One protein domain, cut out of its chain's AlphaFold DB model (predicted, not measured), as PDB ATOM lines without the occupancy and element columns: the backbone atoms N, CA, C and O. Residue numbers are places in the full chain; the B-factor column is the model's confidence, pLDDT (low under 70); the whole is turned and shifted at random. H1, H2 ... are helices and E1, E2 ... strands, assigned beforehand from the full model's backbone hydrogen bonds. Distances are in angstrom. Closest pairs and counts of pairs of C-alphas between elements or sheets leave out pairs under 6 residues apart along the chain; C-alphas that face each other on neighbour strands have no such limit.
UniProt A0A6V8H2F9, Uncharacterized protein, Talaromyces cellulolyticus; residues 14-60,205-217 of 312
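This is residues 14 to 60 and 205 to 217 of the 312 residues of an uncharacterized protein of Talaromyces cellulolyticus (UniProt A0A6V8H2F9). You will find little regular structure: loops gather about a short hairpin, E1 and E2, near the middle, with unnamed residues 14 to 28 to one side and H2 to the other. The 60 printed residues include two named helices and two strands in the order H1, E1, E2, H2; the sheet is antiparallel, the class mixed, with only 23 residues in named elements. The whole is compact, radius of gyration of the C-alphas 10.6 A, spanning 29 by 26 by 17 A.

After residues 14 to 28, H1, residues 29 to 34, only just touches H2, residues 206 to 216, with 3 pairs of C-alphas within 8 A; the closest are Lys 33 and Ala 208, 6.5 A. They run the same way at a steep tilt of 42 degrees. E1, residues 40 to 42, and E2, residues 50 to 52, form a hairpin; look for N 41 and O 51, 2.8 A apart, within hydrogen-bond range. Every O i to N i+4 pair is in range in H1, 6 of 7 in H2.

Find C-alpha 29 at (354.246, 252.708, 322.225), where H1 begins its 9.0 A; E1 spans 6.9 A, E2 7.0 A. H2 runs 15.1 A to C-alpha 216 at (369.649, 268.067, 331.084).

The C-alphas farthest apart, Gln 16 and Asn 217, are 29.3 A apart. Residues 61 to 204 are not printed; C-alphas 60 and 205 stand 25.9 A apart across the cut. Residues 205 to 217 have pLDDT under 70.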
ATOM      1  N   GLY A  14     357.959 262.237 310.626       77.62
ATOM      2  CA  GLY A  14     359.280 262.221 311.249       77.62
ATOM      3  C   GLY A  14     359.523 261.063 312.228       77.62
ATOM      4  O   GLY A  14     360.679 260.815 312.560       77.62
ATOM      5  N   LEU A  15     358.488 260.326 312.654       81.62
ATOM      6  CA  LEU A  15     358.568 259.132 313.516       81.62
ATOM      7  C   LEU A  15     358.374 257.807 312.758       81.62
ATOM      8  O   LEU A  15     358.388 256.734 313.366       81.62
ATOM      9  N   GLN A  16     358.185 257.850 311.436       81.88
ATOM     10  CA  GLN A  16     357.952 256.642 310.632       81.88
ATOM     11  C   GLN A  16     359.195 255.753 310.496       81.88
ATOM     12  O   GLN A  16     359.083 254.606 310.070       81.88
ATOM     13  N   HIS A  17     360.369 256.250 310.882       85.00
ATOM     14  CA  HIS A  17     361.592 255.466 310.885       85.00
ATOM     15  C   HIS A  17     361.717 254.593 312.144       85.00
ATOM     16  O   HIS A  17     361.130 254.854 313.199       85.00
ATOM     17  N   SER A  18     362.505 253.531 312.020       90.44
ATOM     18  CA  SER A  18     362.838 252.652 313.135       90.44
ATOM     19  C   SER A  18     364.006 253.197 313.947       90.44
ATOM     20  O   SER A  18     364.906 253.853 313.420       90.44
ATOM     21  N   CYS A  19     364.023 252.869 315.236       91.94
ATOM     22  CA  CYS A  19     365.172 253.082 316.098       91.94
ATOM     23  C   CYS A  19     366.417 252.433 315.477       91.94
ATOM     24  O   CYS A  19     366.437 251.228 315.233       91.94
ATOM     25  N   GLY A  20     367.478 253.215 315.265       88.06
ATOM     26  CA  GLY A  20     368.716 252.731 314.646       88.06
ATOM     27  C   GLY A  20     369.552 251.778 315.512       88.06
ATOM     28  O   GLY A  20     370.606 251.347 315.061       88.06
ATOM     29  N   ILE A  21     369.122 251.491 316.747       91.56
ATOM     30  CA  ILE A  21     369.793 250.553 317.662       91.56
ATOM     31  C   ILE A  21     369.014 249.238 317.752       91.56
ATOM     32  O   ILE A  21     369.563 248.188 317.450       91.56
ATOM     33  N   CYS A  22     367.733 249.283 318.126       92.12
ATOM     34  CA  CYS A  22     366.929 248.075 318.356       92.12
ATOM     35  C   CYS A  22     365.865 247.800 317.281       92.12
ATOM     36  O   CYS A  22     365.046 246.901 317.447       92.12
ATOM     37  N   GLY A  23     365.786 248.610 316.221       90.50
ATOM     38  CA  GLY A  23     364.829 248.430 315.122       90.50
ATOM     39  C   GLY A  23     363.361 248.717 315.468       90.50
ATOM     40  O   GLY A  23     362.510 248.663 314.581       90.50
ATOM     41  N   THR A  24     363.045 249.059 316.723       91.44
ATOM     42  CA  THR A  24     361.665 249.347 317.149       91.44
ATOM     43  C   THR A  24     361.127 250.574 316.399       91.44
ATOM     44  O   THR A  24     361.788 251.617 316.428       91.44
ATOM     45  N   PRO A  25     359.948 250.501 315.754       90.38
ATOM     46  CA  PRO A  25     359.344 251.654 315.089       90.38
ATOM     47  C   PRO A  25     359.063 252.785 316.083       90.38
ATOM     48  O   PRO A  25     358.449 252.549 317.124       90.38
ATOM     49  N   LEU A  26     359.499 254.012 315.783       87.94
ATOM     50  CA  LEU A  26     359.479 255.107 316.766       87.94
ATOM     51  C   LEU A  26     358.085 255.692 317.027       87.94
ATOM     52  O   LEU A  26     357.887 256.339 318.049       87.94
ATOM     53  N   HIS A  27     357.117 255.404 316.160       85.25
ATOM     54  CA  HIS A  27     355.696 255.684 316.386       85.25
ATOM     55  C   HIS A  27     355.012 254.646 317.301       85.25
ATOM     56  O   HIS A  27     353.879 254.840 317.736       85.25
ATOM     57  N   HIS A  28     355.660 253.513 317.602       86.06
ATOM     58  CA  HIS A  28     355.057 252.458 318.416       86.06
ATOM     59  C   HIS A  28     355.187 252.768 319.925       86.06
ATOM     60  O   HIS A  28     356.255 253.200 320.367       86.06
ATOM     61  N   PRO A  29     354.180 252.467 320.776       84.19
ATOM     62  CA  PRO A  29     354.246 252.708 322.225       84.19
ATOM     63  C   PRO A  29     355.494 252.143 322.922       84.19
ATOM     64  O   PRO A  29     356.029 252.763 323.835       84.19
ATOM     65  N   ARG A  30     356.001 251.000 322.447       86.75
ATOM     66  CA  ARG A  30     357.236 250.371 322.946       86.75
ATOM     67  C   ARG A  30     358.471 251.274 322.807       86.75
ATOM     68  O   ARG A  30     359.329 251.257 323.684       86.75
ATOM     69  N   ALA A  31     358.558 252.076 321.744       87.56
ATOM     70  CA  ALA A  31     359.672 253.002 321.549       87.56
ATOM     71  C   ALA A  31     359.677 254.126 322.590       87.56
ATOM     72  O   ALA A  31     360.742 254.498 323.077       87.56
ATOM     73  N   ARG A  32     358.496 254.616 322.988       83.81
ATOM     74  CA  ARG A  32     358.371 255.652 324.024       83.81
ATOM     75  C   ARG A  32     358.908 255.187 325.375       83.81
ATOM     76  O   ARG A  32     359.531 255.978 326.064       83.81
ATOM     77  N   LYS A  33     358.715 253.909 325.713       82.00
ATOM     78  CA  LYS A  33     359.211 253.322 326.966       82.00
ATOM     79  C   LYS A  33     360.696 252.958 326.918       82.00
ATOM     80  O   LYS A  33     361.406 253.182 327.885       82.00
ATOM     81  N   GLY A  34     361.166 252.389 325.804       84.56
ATOM     82  CA  GLY A  34     362.506 251.785 325.746       84.56
ATOM     83  C   GLY A  34     363.557 252.524 324.915       84.56
ATOM     84  O   GLY A  34     364.741 252.244 325.058       84.56
ATOM     85  N   CYS A  35     363.165 253.422 324.006       88.50
ATOM     86  CA  CYS A  35     364.097 254.076 323.075       88.50
ATOM     87  C   CYS A  35     364.295 255.560 323.370       88.50
ATOM     88  O   CYS A  35     365.394 256.074 323.171       88.50
ATOM     89  N   PHE A  36     363.255 256.262 323.809       87.06
ATOM     90  CA  PHE A  36     363.318 257.707 324.015       87.06
ATOM     91  C   PHE A  36     364.199 258.012 325.233       87.06
ATOM     92  O   PHE A  36     364.026 257.407 326.284       87.06
ATOM     93  N   GLY A  37     365.190 258.889 325.066       81.06
ATOM     94  CA  GLY A  37     366.195 259.205 326.089       81.06
ATOM     95  C   GLY A  37     367.361 258.212 326.180       81.06
ATOM     96  O   GLY A  37     368.429 258.594 326.647       81.06
ATOM     97  N   ARG A  38     367.203 256.975 325.682       85.00
ATOM     98  CA  ARG A  38     368.241 255.921 325.729       85.00
ATOM     99  C   ARG A  38     368.930 255.678 324.390       85.00
ATOM    100  O   ARG A  38     370.152 255.703 324.279       85.00
ATOM    101  N   HIS A  39     368.140 255.424 323.352       90.38
ATOM    102  CA  HIS A  39     368.622 255.166 321.992       90.38
ATOM    103  C   HIS A  39     368.413 256.356 321.067       90.38
ATOM    104  O   HIS A  39     369.176 256.559 320.115       90.38
ATOM    105  N   THR A  40     367.360 257.123 321.341       88.44
ATOM    106  CA  THR A  40     366.928 258.235 320.515       88.44
ATOM    107  C   THR A  40     366.592 259.464 321.338       88.44
ATOM    108  O   THR A  40     365.913 259.364 322.357       88.44
ATOM    109  N   GLU A  41     366.974 260.622 320.827       85.81
ATOM    110  CA  GLU A  41     366.679 261.942 321.369       85.81
ATOM    111  C   GLU A  41     365.807 262.734 320.384       85.81
ATOM    112  O   GLU A  41     365.896 262.523 319.169       85.81
ATOM    113  N   PRO A  42     364.960 263.655 320.862       85.38
ATOM    114  CA  PRO A  42     364.332 264.620 319.976       85.38
ATOM    115  C   PRO A  42     365.383 265.581 319.403       85.38
ATOM    116  O   PRO A  42     366.453 265.798 319.972       85.38
ATOM    117  N   CYS A  43     365.051 266.225 318.285       86.81
ATOM    118  CA  CYS A  43     365.757 267.432 317.858       86.81
ATOM    119  C   CYS A  43     365.867 268.444 319.021       86.81
ATOM    120  O   CYS A  43     364.912 268.615 319.774       86.81
ATOM    121  N   PHE A  44     366.964 269.204 319.114       82.88
ATOM    122  CA  PHE A  44     367.118 270.258 320.132       82.88
ATOM    123  C   PHE A  44     366.035 271.354 320.069       82.88
ATOM    124  O   PHE A  44     365.705 271.943 321.093       82.88
ATOM    125  N   ASN A  45     365.441 271.600 318.894       86.94
ATOM    126  CA  ASN A  45     364.282 272.494 318.728       86.94
ATOM    127  C   ASN A  45     362.939 271.740 318.690       86.94
ATOM    128  O   ASN A  45     361.915 272.301 318.297       86.94
ATOM    129  N   PHE A  46     362.936 270.453 319.049       86.44
ATOM    130  CA  PHE A  46     361.756 269.590 319.131       86.44
ATOM    131  C   PHE A  46     360.899 269.548 317.856       86.44
ATOM    132  O   PHE A  46     359.691 269.328 317.912       86.44
ATOM    133  N   HIS A  47     361.508 269.708 316.676       86.62
ATOM    134  CA  HIS A  47     360.879 269.237 315.440       86.62
ATOM    135  C   HIS A  47     360.504 267.758 315.628       86.62
ATOM    136  O   HIS A  47     361.286 267.039 316.247       86.62
ATOM    137  N   HIS A  48     359.327 267.326 315.150       84.00
ATOM    138  CA  HIS A  48     358.709 266.004 315.396       84.00
ATOM    139  C   HIS A  48     359.463 264.809 314.765       84.00
ATOM    140  O   HIS A  48     358.878 263.883 314.209       84.00
ATOM    141  N   THR A  49     360.785 264.840 314.825       84.94
ATOM    142  CA  THR A  49     361.730 263.860 314.326       84.94
ATOM    143  C   THR A  49     362.624 263.465 315.488       84.94
ATOM    144  O   THR A  49     363.197 264.317 316.174       84.94
ATOM    145  N   MET A  50     362.734 262.162 315.698       86.94
ATOM    146  CA  MET A  50     363.678 261.582 316.643       86.94
ATOM    147  C   MET A  50     364.985 261.279 315.913       86.94
ATOM    148  O   MET A  50     364.993 260.976 314.724       86.94
ATOM    149  N   PHE A  51     366.096 261.378 316.621       88.38
ATOM    150  CA  PHE A  51     367.428 261.094 316.111       88.38
ATOM    151  C   PHE A  51     368.087 260.087 317.032       88.38
ATOM    152  O   PHE A  51     367.725 259.986 318.199       88.38
ATOM    153  N   ARG A  52     369.084 259.354 316.538       88.75
ATOM    154  CA  ARG A  52     369.984 258.619 317.434       88.75
ATOM    155  C   ARG A  52     370.624 259.604 318.424       88.75
ATOM    156  O   ARG A  52     370.876 260.744 318.042       88.75
ATOM    157  N   MET A  53     370.907 259.163 319.648       86.56
ATOM    158  CA  MET A  53     371.620 259.982 320.641       86.56
ATOM    159  C   MET A  53     372.848 260.680 320.028       86.56
ATOM    160  O   MET A  53     373.618 260.055 319.289       86.56
ATOM    161  N   GLY A  54     373.005 261.979 320.296       81.62
ATOM    162  CA  GLY A  54     374.070 262.825 319.749       81.62
ATOM    163  C   GLY A  54     373.927 263.196 318.265       81.62
ATOM    164  O   GLY A  54     374.845 263.779 317.682       81.62
ATOM    165  N   ARG A  55     372.813 262.854 317.606       85.06
ATOM    166  CA  ARG A  55     372.550 263.184 316.191       85.06
ATOM    167  C   ARG A  55     371.431 264.204 316.002       85.06
ATOM    168  O   ARG A  55     371.132 264.533 314.859       85.06
ATOM    169  N   GLY A  56     370.868 264.794 317.057       80.25
ATOM    170  CA  GLY A  56     369.830 265.830 316.941       80.25
ATOM    171  C   GLY A  56     370.216 267.033 316.061       80.25
ATOM    172  O   GLY A  56     369.347 267.726 315.528       80.25
ATOM    173  N   GLY A  57     371.520 267.260 315.852       77.00
ATOM    174  CA  GLY A  57     372.062 268.306 314.981       77.00
ATOM    175  C   GLY A  57     371.918 268.061 313.485       77.00
ATOM    176  O   GLY A  57     372.058 269.004 312.707       77.00
ATOM    177  N   SER A  58     371.612 266.832 313.058       84.75
ATOM    178  CA  SER A  58     371.385 266.533 311.643       84.75
ATOM    179  C   SER A  58     369.984 266.909 311.161       84.75
ATOM    180  O   SER A  58     369.688 266.679 309.995       84.75
ATOM    181  N   CYS A  59     369.137 267.485 312.021       88.31
ATOM    182  CA  CYS A  59     367.784 267.906 311.677       88.31
ATOM    183  C   CYS A  59     367.772 268.945 310.546       88.31
ATOM    184  O   CYS A  59     368.270 270.062 310.707       88.31
ATOM    185  N   ASP A  60     367.149 268.598 309.419       89.81
ATOM    186  CA  ASP A  60     367.114 269.463 308.237       89.81
ATOM    187  C   ASP A  60     366.289 270.733 308.463       89.81
ATOM    188  O   ASP A  60     366.714 271.810 308.053       89.81
ATOM    189  N   ASP A 205     356.415 259.238 327.670       67.81
ATOM    190  CA  ASP A 205     355.977 258.704 328.960       67.81
ATOM    191  C   ASP A 205     356.806 259.348 330.093       67.81
ATOM    192  O   ASP A 205     357.936 259.786 329.847       67.81
ATOM    193  N   GLN A 206     356.288 259.403 331.324       59.88
ATOM    194  CA  GLN A 206     356.954 260.073 332.458       59.88
ATOM    195  C   GLN A 206     358.388 259.559 332.669       59.88
ATOM    196  O   GLN A 206     359.301 260.327 332.970       59.88
ATOM    197  N   HIS A 207     358.606 258.272 332.401       63.53
ATOM    198  CA  HIS A 207     359.924 257.648 332.386       63.53
ATOM    199  C   HIS A 207     360.881 258.300 331.367       63.53
ATOM    200  O   HIS A 207     361.997 258.682 331.707       63.53
ATOM    201  N   ALA A 208     360.450 258.481 330.117       63.09
ATOM    202  CA  ALA A 208     361.268 259.112 329.079       63.09
ATOM    203  C   ALA A 208     361.505 260.608 329.349       63.09
ATOM    204  O   ALA A 208     362.569 261.128 329.018       63.09
ATOM    205  N   TYR A 209     360.548 261.296 329.983       65.12
ATOM    206  CA  TYR A 209     360.755 262.651 330.494       65.12
ATOM    207  C   TYR A 209     361.875 262.691 331.543       65.12
ATOM    208  O   TYR A 209     362.813 263.477 331.399       65.12
ATOM    209  N   ASN A 210     361.807 261.819 332.554       64.19
ATOM    210  CA  ASN A 210     362.792 261.749 333.632       64.19
ATOM    211  C   ASN A 210     364.197 261.420 333.103       64.19
ATOM    212  O   ASN A 210     365.133 262.137 333.432       64.19
ATOM    213  N   GLU A 211     364.345 260.437 332.212       67.69
ATOM    214  CA  GLU A 211     365.627 260.086 331.562       67.69
ATOM    215  C   GLU A 211     366.256 261.272 330.810       67.69
ATOM    216  O   GLU A 211     367.463 261.519 330.852       67.69
ATOM    217  N   ILE A 212     365.426 262.068 330.134       65.44
ATOM    218  CA  ILE A 212     365.883 263.255 329.406       65.44
ATOM    219  C   ILE A 212     366.246 264.383 330.375       65.44
ATOM    220  O   ILE A 212     367.229 265.090 330.146       65.44
ATOM    221  N   MET A 213     365.499 264.536 331.471       65.88
ATOM    222  CA  MET A 213     365.818 265.494 332.530       65.88
ATOM    223  C   MET A 213     367.088 265.121 333.296       65.88
ATOM    224  O   MET A 213     367.851 266.027 333.601       65.88
ATOM    225  N   VAL A 214     367.393 263.838 333.518       67.38
ATOM    226  CA  VAL A 214     368.669 263.401 334.120       67.38
ATOM    227  C   VAL A 214     369.862 263.962 333.338       67.38
ATOM    228  O   VAL A 214     370.782 264.526 333.927       67.38
ATOM    229  N   ASN A 215     369.812 263.888 332.005       62.34
ATOM    230  CA  ASN A 215     370.881 264.388 331.134       62.34
ATOM    231  C   ASN A 215     370.919 265.926 331.012       62.34
ATOM    232  O   ASN A 215     371.950 266.492 330.650       62.34
ATOM    233  N   ILE A 216     369.803 266.614 331.277       58.62
ATOM    234  CA  ILE A 216     369.649 268.067 331.084       58.62
ATOM    235  C   ILE A 216     369.836 268.853 332.384       58.62
ATOM    236  O   ILE A 216     370.575 269.839 332.415       58.62
ATOM    237  N   ASN A 217     369.121 268.458 333.432       59.94
ATOM    238  CA  ASN A 217     369.131 269.051 334.756       59.94
ATOM    239  C   ASN A 217     368.669 267.993 335.780       59.94
ATOM    240  O   ASN A 217     367.462 267.861 336.017       59.94
TER     241      ASN A 217